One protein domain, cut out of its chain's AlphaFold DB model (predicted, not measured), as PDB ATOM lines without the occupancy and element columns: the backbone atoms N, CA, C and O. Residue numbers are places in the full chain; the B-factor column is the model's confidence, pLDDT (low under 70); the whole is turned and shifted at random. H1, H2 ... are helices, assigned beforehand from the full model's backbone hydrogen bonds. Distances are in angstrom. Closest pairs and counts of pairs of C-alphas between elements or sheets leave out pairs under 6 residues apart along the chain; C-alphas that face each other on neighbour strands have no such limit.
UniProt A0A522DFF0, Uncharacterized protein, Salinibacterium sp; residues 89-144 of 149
ATOM      1  N   GLY A  89     -21.723  -0.600 -77.936       60.03
ATOM      2  CA  GLY A  89     -21.693   0.620 -77.137       60.03
ATOM      3  C   GLY A  89     -23.058   1.260 -76.850       60.03
ATOM      4  O   GLY A  89     -23.222   1.773 -75.746       60.03
ATOM      5  N   GLU A  90     -24.027   1.215 -77.770       67.44
ATOM      6  CA  GLU A  90     -25.353   1.840 -77.596       67.44
ATOM      7  C   GLU A  90     -26.236   1.022 -76.650       67.44
ATOM      8  O   GLU A  90     -26.767   1.558 -75.677       67.44
ATOM      9  N   ILE A  91     -26.267  -0.301 -76.826       66.88
ATOM     10  CA  ILE A  91     -26.946  -1.220 -75.901       66.88
ATOM     11  C   ILE A  91     -26.313  -1.136 -74.503       66.88
ATOM     12  O   ILE A  91     -27.015  -1.052 -73.495       66.88
ATOM     13  N   ALA A  92     -24.979  -1.089 -74.414       68.50
ATOM     14  CA  ALA A  92     -24.295  -0.915 -73.134       68.50
ATOM     15  C   ALA A  92     -24.559   0.460 -72.494       68.50
ATOM     16  O   ALA A  92     -24.558   0.569 -71.266       68.50
ATOM     17  N   ALA A  93     -24.771   1.514 -73.290       74.12
ATOM     18  CA  ALA A  93     -25.142   2.834 -72.787       74.12
ATOM     19  C   ALA A  93     -26.567   2.832 -72.218       74.12
ATOM     20  O   ALA A  93     -26.740   3.243 -71.072       74.12
ATOM     21  N   ALA A  94     -27.533   2.264 -72.943       73.56
ATOM     22  CA  ALA A  94     -28.916   2.136 -72.486       73.56
ATOM     23  C   ALA A  94     -29.030   1.294 -71.202       73.56
ATOM     24  O   ALA A  94     -29.754   1.652 -70.274       73.56
ATOM     25  N   ILE A  95     -28.260   0.203 -71.092       76.50
ATOM     26  CA  ILE A  95     -28.217  -0.608 -69.865       76.50
ATOM     27  C   ILE A  95     -27.640   0.197 -68.691       76.50
ATOM     28  O   ILE A  95     -28.156   0.105 -67.579       76.50
ATOM     29  N   ARG A  96     -26.586   0.995 -68.906       76.56
ATOM     30  CA  ARG A  96     -26.013   1.846 -67.846       76.56
ATOM     31  C   ARG A  96     -26.991   2.919 -67.378       76.56
ATOM     32  O   ARG A  96     -27.074   3.155 -66.176       76.56
ATOM     33  N   GLU A  97     -27.719   3.533 -68.302       84.88
ATOM     34  CA  GLU A  97     -28.752   4.523 -67.999       84.88
ATOM     35  C   GLU A  97     -29.885   3.901 -67.173       84.88
ATOM     36  O   GLU A  97     -30.186   4.385 -66.083       84.88
ATOM     37  N   LEU A  98     -30.389   2.735 -67.587       85.50
ATOM     38  CA  LEU A  98     -31.410   1.999 -66.836       85.50
ATOM     39  C   LEU A  98     -30.935   1.610 -65.425       85.50
ATOM     40  O   LEU A  98     -31.688   1.698 -64.455       85.50
ATOM     41  N   VAL A  99     -29.678   1.182 -65.278       86.44
ATOM     42  CA  VAL A  99     -29.103   0.870 -63.960       86.44
ATOM     43  C   VAL A  99     -29.025   2.123 -63.086       86.44
ATOM     44  O   VAL A  99     -29.326   2.035 -61.894       86.44
ATOM     45  N   ALA A 100     -28.655   3.274 -63.648       83.88
ATOM     46  CA  ALA A 100     -28.615   4.536 -62.914       83.88
ATOM     47  C   ALA A 100     -30.013   4.946 -62.420       83.88
ATOM     48  O   ALA A 100     -30.168   5.248 -61.235       83.88
ATOM     49  N   GLU A 101     -31.038   4.850 -63.272       83.25
ATOM     50  CA  GLU A 101     -32.431   5.136 -62.901       83.25
ATOM     51  C   GLU A 101     -32.946   4.199 -61.798       83.25
ATOM     52  O   GLU A 101     -33.556   4.643 -60.822       83.25
ATOM     53  N   VAL A 102     -32.653   2.897 -61.894       81.69
ATOM     54  CA  VAL A 102     -33.052   1.918 -60.870       81.69
ATOM     55  C   VAL A 102     -32.374   2.207 -59.528       81.69
ATOM     56  O   VAL A 102     -33.010   2.084 -58.478       81.69
ATOM     57  N   GLN A 103     -31.094   2.591 -59.531       82.00
ATOM     58  CA  GLN A 103     -30.379   2.937 -58.298       82.00
ATOM     59  C   GLN A 103     -30.923   4.224 -57.675       82.00
ATOM     60  O   GLN A 103     -31.150   4.258 -56.464       82.00
ATOM     61  N   GLN A 104     -31.198   5.241 -58.494       85.69
ATOM     62  CA  GLN A 104     -31.815   6.482 -58.037       85.69
ATOM     63  C   GLN A 104     -33.198   6.219 -57.424       85.69
ATOM     64  O   GLN A 104     -33.452   6.627 -56.291       85.69
ATOM     65  N   SER A 105     -34.051   5.440 -58.096       80.25
ATOM     66  CA  SER A 105     -35.376   5.088 -57.572       80.25
ATOM     67  C   SER A 105     -35.293   4.337 -56.238       80.25
ATOM     68  O   SER A 105     -36.032   4.631 -55.296       80.25
ATOM     69  N   ARG A 106     -34.341   3.404 -56.094       78.31
ATOM     70  CA  ARG A 106     -34.100   2.703 -54.819       78.31
ATOM     71  C   ARG A 106     -33.618   3.645 -53.718       78.31
ATOM     72  O   ARG A 106     -33.970   3.447 -52.555       78.31
ATOM     73  N   GLN A 107     -32.814   4.651 -54.051       82.50
ATOM     74  CA  GLN A 107     -32.358   5.654 -53.090       82.50
ATOM     75  C   GLN A 107     -33.514   6.546 -52.617       82.50
ATOM     76  O   GLN A 107     -33.668   6.741 -51.412       82.50
ATOM     77  N   GLU A 108     -34.365   7.006 -53.532       84.06
ATOM     78  CA  GLU A 108     -35.569   7.790 -53.224       84.06
ATOM     79  C   GLU A 108     -36.569   6.989 -52.370       84.06
ATOM     80  O   GLU A 108     -37.130   7.503 -51.397       84.06
ATOM     81  N   GLN A 109     -36.733   5.692 -52.655       77.62
ATOM     82  CA  GLN A 109     -37.532   4.788 -51.823       77.62
ATOM     83  C   GLN A 109     -36.952   4.643 -50.413       77.62
ATOM     84  O   GLN A 109     -37.696   4.727 -49.437       77.62
ATOM     85  N   ARG A 110     -35.630   4.476 -50.269       79.44
ATOM     86  CA  ARG A 110     -34.973   4.405 -48.951       79.44
ATOM     87  C   ARG A 110     -35.150   5.694 -48.150       79.44
ATOM     88  O   ARG A 110     -35.415   5.621 -46.954       79.44
ATOM     89  N   GLN A 111     -35.040   6.854 -48.797       81.31
ATOM     90  CA  GLN A 111     -35.285   8.149 -48.154       81.31
ATOM     91  C   GLN A 111     -36.744   8.294 -47.713       81.31
ATOM     92  O   GLN A 111     -37.005   8.730 -46.595       81.31
ATOM     93  N   SER A 112     -37.686   7.854 -48.550       79.44
ATOM     94  CA  SER A 112     -39.114   7.846 -48.215       79.44
ATOM     95  C   SER A 112     -39.417   6.936 -47.022       79.44
ATOM     96  O   SER A 112     -40.159   7.326 -46.125       79.44
ATOM     97  N   VAL A 113     -38.812   5.744 -46.964       80.81
ATOM     98  CA  VAL A 113     -38.940   4.823 -45.822       80.81
ATOM     99  C   VAL A 113     -38.364   5.446 -44.554       80.81
ATOM    100  O   VAL A 113     -39.043   5.436 -43.534       80.81
ATOM    101  N   ALA A 114     -37.166   6.036 -44.617       77.75
ATOM    102  CA  ALA A 114     -36.550   6.700 -43.469       77.75
ATOM    103  C   ALA A 114     -37.430   7.842 -42.935       77.75
ATOM    104  O   ALA A 114     -37.700   7.906 -41.739       77.75
ATOM    105  N   PHE A 115     -37.966   8.677 -43.829       77.94
ATOM    106  CA  PHE A 115     -38.891   9.747 -43.465       77.94
ATOM    107  C   PHE A 115     -40.172   9.219 -42.802       77.94
ATOM    108  O   PHE A 115     -40.614   9.758 -41.787       77.94
ATOM    109  N   LEU A 116     -40.760   8.141 -43.333       75.62
ATOM    110  CA  LEU A 116     -41.926   7.500 -42.724       75.62
ATOM    111  C   LEU A 116     -41.593   6.891 -41.356       75.62
ATOM    112  O   LEU A 116     -42.396   7.018 -40.437       75.62
ATOM    113  N   THR A 117     -40.422   6.274 -41.182       76.94
ATOM    114  CA  THR A 117     -39.959   5.756 -39.884       76.94
ATOM    115  C   THR A 117     -39.780   6.874 -38.855       76.94
ATOM    116  O   THR A 117     -40.223   6.724 -37.715       76.94
ATOM    117  N   ASP A 118     -39.211   8.012 -39.248       77.31
ATOM    118  CA  ASP A 118     -39.053   9.173 -38.367       77.31
ATOM    119  C   ASP A 118     -40.409   9.778 -37.974       77.31
ATOM    120  O   ASP A 118     -40.649  10.059 -36.794       77.31
ATOM    121  N   LEU A 119     -41.330   9.913 -38.937       76.81
ATOM    122  CA  LEU A 119     -42.708  10.337 -38.677       76.81
ATOM    123  C   LEU A 119     -43.426   9.377 -37.723       76.81
ATOM    124  O   LEU A 119     -44.093   9.828 -36.794       76.81
ATOM    125  N   LEU A 120     -43.261   8.066 -37.907       72.56
ATOM    126  CA  LEU A 120     -43.817   7.047 -37.017       72.56
ATOM    127  C   LEU A 120     -43.249   7.150 -35.598       72.56
ATOM    128  O   LEU A 120     -44.008   7.087 -34.631       72.56
ATOM    129  N   GLY A 121     -41.942   7.372 -35.459       70.19
ATOM    130  CA  GLY A 121     -41.305   7.610 -34.164       70.19
ATOM    131  C   GLY A 121     -41.833   8.869 -33.472       70.19
ATOM    132  O   GLY A 121     -42.047   8.871 -32.260       70.19
ATOM    133  N   LEU A 122     -42.098   9.935 -34.232       73.12
ATOM    134  CA  LEU A 122     -42.691  11.169 -33.718       73.12
ATOM    135  C   LEU A 122     -44.151  10.959 -33.288       73.12
ATOM    136  O   LEU A 122     -44.526  11.378 -32.193       73.12
ATOM    137  N   VAL A 123     -44.950  10.247 -34.089       66.44
ATOM    138  CA  VAL A 123     -46.332   9.870 -33.745       66.44
ATOM    139  C   VAL A 123     -46.368   9.014 -32.480       66.44
ATOM    140  O   VAL A 123     -47.170   9.292 -31.595       66.44
ATOM    141  N   ALA A 124     -45.476   8.033 -32.330       63.66
ATOM    142  CA  ALA A 124     -45.415   7.195 -31.133       63.66
ATOM    143  C   ALA A 124     -45.032   7.970 -29.863       63.66
ATOM    144  O   ALA A 124     -45.573   7.696 -28.790       63.66
ATOM    145  N   ARG A 125     -44.143   8.969 -29.977       65.81
ATOM    146  CA  ARG A 125     -43.802   9.875 -28.864       65.81
ATOM    147  C   ARG A 125     -44.978  10.762 -28.458       65.81
ATOM    148  O   ARG A 125     -45.161  10.994 -27.269       65.81
ATOM    149  N   ILE A 126     -45.771  11.242 -29.420       68.75
ATOM    150  CA  ILE A 126     -46.969  12.061 -29.160       68.75
ATOM    151  C   ILE A 126     -48.117  11.207 -28.603       68.75
ATOM    152  O   ILE A 126     -48.827  11.645 -27.703       68.75
ATOM    153  N   ALA A 127     -48.293   9.990 -29.120       60.97
ATOM    154  CA  ALA A 127     -49.366   9.075 -28.733       60.97
ATOM    155  C   ALA A 127     -49.084   8.297 -27.432       60.97
ATOM    156  O   ALA A 127     -49.983   7.641 -26.916       60.97
ATOM    157  N   GLY A 128     -47.864   8.379 -26.888       61.88
ATOM    158  CA  GLY A 128     -47.537   7.913 -25.540       61.88
ATOM    159  C   GLY A 128     -47.609   6.399 -25.316       61.88
ATOM    160  O   GLY A 128     -48.104   5.981 -24.272       61.88
ATOM    161  N   GLY A 129     -47.118   5.552 -26.231       55.66
ATOM    162  CA  GLY A 129     -47.115   4.109 -25.952       55.66
ATOM    163  C   GLY A 129     -46.348   3.222 -26.930       55.66
ATOM    164  O   GLY A 129     -46.670   3.167 -28.116       55.66
ATOM    165  N   GLU A 130     -45.400   2.448 -26.393       56.66
ATOM    166  CA  GLU A 130     -44.669   1.334 -27.033       56.66
ATOM    167  C   GLU A 130     -45.557   0.407 -27.885       56.66
ATOM    168  O   GLU A 130     -45.133  -0.059 -28.940       56.66
ATOM    169  N   ALA A 131     -46.818   0.202 -27.491       58.84
ATOM    170  CA  ALA A 131     -47.748  -0.703 -28.165       58.84
ATOM    171  C   ALA A 131     -48.085  -0.313 -29.621       58.84
ATOM    172  O   ALA A 131     -48.407  -1.186 -30.428       58.84
ATOM    173  N   ALA A 132     -48.006   0.977 -29.977       57.47
ATOM    174  CA  ALA A 132     -48.246   1.430 -31.350       57.47
ATOM    175  C   ALA A 132     -47.032   1.188 -32.266       57.47
ATOM    176  O   ALA A 132     -47.201   0.980 -33.467       57.47
ATOM    177  N   LEU A 133     -45.813   1.177 -31.715       59.28
ATOM    178  CA  LEU A 133     -44.589   0.926 -32.481       59.28
ATOM    179  C   LEU A 133     -44.442  -0.550 -32.855       59.28
ATOM    180  O   LEU A 133     -44.046  -0.839 -33.981       59.28
ATOM    181  N   GLU A 134     -44.818  -1.465 -31.958       64.94
ATOM    182  CA  GLU A 134     -44.761  -2.917 -32.192       64.94
ATOM    183  C   GLU A 134     -45.649  -3.329 -33.383       64.94
ATOM    184  O   GLU A 134     -45.189  -3.970 -34.327       64.94
ATOM    185  N   GLN A 135     -46.906  -2.862 -33.407       65.69
ATOM    186  CA  GLN A 135     -47.865  -3.197 -34.470       65.69
ATOM    187  C   GLN A 135     -47.449  -2.641 -35.838       65.69
ATOM    188  O   GLN A 135     -47.708  -3.253 -36.876       65.69
ATOM    189  N   ILE A 136     -46.790  -1.483 -35.851       63.38
ATOM    190  CA  ILE A 136     -46.334  -0.846 -37.086       63.38
ATOM    191  C   ILE A 136     -45.027  -1.484 -37.575       63.38
ATOM    192  O   ILE A 136     -44.883  -1.722 -38.775       63.38
ATOM    193  N   ALA A 137     -44.102  -1.832 -36.677       67.06
ATOM    194  CA  ALA A 137     -42.881  -2.559 -37.024       67.06
ATOM    195  C   ALA A 137     -43.190  -3.940 -37.626       67.06
ATOM    196  O   ALA A 137     -42.588  -4.319 -38.635       67.06
ATOM    197  N   ASP A 138     -44.172  -4.658 -37.078       68.12
ATOM    198  CA  ASP A 138     -44.615  -5.946 -37.619       68.12
ATOM    199  C   ASP A 138     -45.302  -5.810 -38.982       68.12
ATOM    200  O   ASP A 138     -45.041  -6.605 -39.889       68.12
ATOM    201  N   ALA A 139     -46.096  -4.755 -39.192       67.88
ATOM    202  CA  ALA A 139     -46.690  -4.468 -40.497       67.88
ATOM    203  C   ALA A 139     -45.633  -4.139 -41.572       67.88
ATOM    204  O   ALA A 139     -45.795  -4.515 -42.738       67.88
ATOM    205  N   VAL A 140     -44.538  -3.469 -41.194       66.56
ATOM    206  CA  VAL A 140     -43.413  -3.158 -42.092       66.56
ATOM    207  C   VAL A 140     -42.577  -4.407 -42.395       66.56
ATOM    208  O   VAL A 140     -42.243  -4.642 -43.562       66.56
ATOM    209  N   ARG A 141     -42.301  -5.268 -41.401       68.19
ATOM    210  CA  ARG A 141     -41.628  -6.564 -41.637       68.19
ATOM    211  C   ARG A 141     -42.442  -7.468 -42.556       68.19
ATOM    212  O   ARG A 141     -41.880  -8.043 -43.480       68.19
ATOM    213  N   ALA A 142     -43.759  -7.543 -42.366       65.25
ATOM    214  CA  ALA A 142     -44.641  -8.375 -43.187       65.25
ATOM    215  C   ALA A 142     -44.716  -7.937 -44.664       65.25
ATOM    216  O   ALA A 142     -45.087  -8.735 -45.524       65.25
ATOM    217  N   ARG A 143     -44.375  -6.679 -44.974       58.25
ATOM    218  CA  ARG A 143     -44.407  -6.119 -46.338       58.25
ATOM    219  C   ARG A 143     -43.044  -6.042 -47.023       58.25
ATOM    220  O   ARG A 143     -42.994  -5.692 -48.200       58.25
ATOM    221  N   THR A 144     -41.963  -6.379 -46.324       46.56
ATOM    222  CA  THR A 144     -40.616  -6.404 -46.899       46.56
ATOM    223  C   THR A 144     -40.270  -7.858 -47.229       46.56
ATOM    224  O   THR A 144     -40.002  -8.622 -46.304       46.56
TER     225      THR A 144
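Overview. This is residues 89 to 144 of the 149 residues of an uncharacterized protein of Salinibacterium sp (UniProt A0A522DFF0). One long, straight helix, H1, makes the length of the model, and a much shorter helix, H2, folds back beside its last part in a lopsided helical hairpin. The other part of H1, residues 89 to 112, sticks out free. The printed part has 56 residues with two named helices, H1 then H2, and no named strand; its class is all helix. It is extended, with a radius of gyration of the C-alphas of 17.7 A, a rod spanning 58 by 20 by 7 A.

Along the chain. H1 is residues 89 to 127, 56.4 A from C-alpha 89 at (-21.693, 0.620, -77.137) to C-alpha 127 at (-49.366, 9.075, -28.733). H2 is residues 130 to 143, 20.7 A long, ending with C-alpha 143 at (-44.407, -6.119, -46.338).

Arrangement. H1 and H2 touch, H1 with residues 120 to 124 alone and H2 with residues 130 to 133 alone. Their closest C-alphas, those of Ala 124 and Ala 132, are 6.4 A apart. They run opposite ways at a shallow tilt of 20 degrees. Every O i to N i+4 pair is within hydrogen-bond range in H1, and 9 of 10 in H2.

Size, cuts and confidence. The two C-alphas farthest apart, those of Gly 89 and Gly 128, are 58.2 A apart. The printed part has no cut, and the link from H1 to H2 is tight. Residues 126 to 131 also stand free. The mean pLDDT of the printed part is 71.7, with residues 89 to 92 and 123 to 144 under 70.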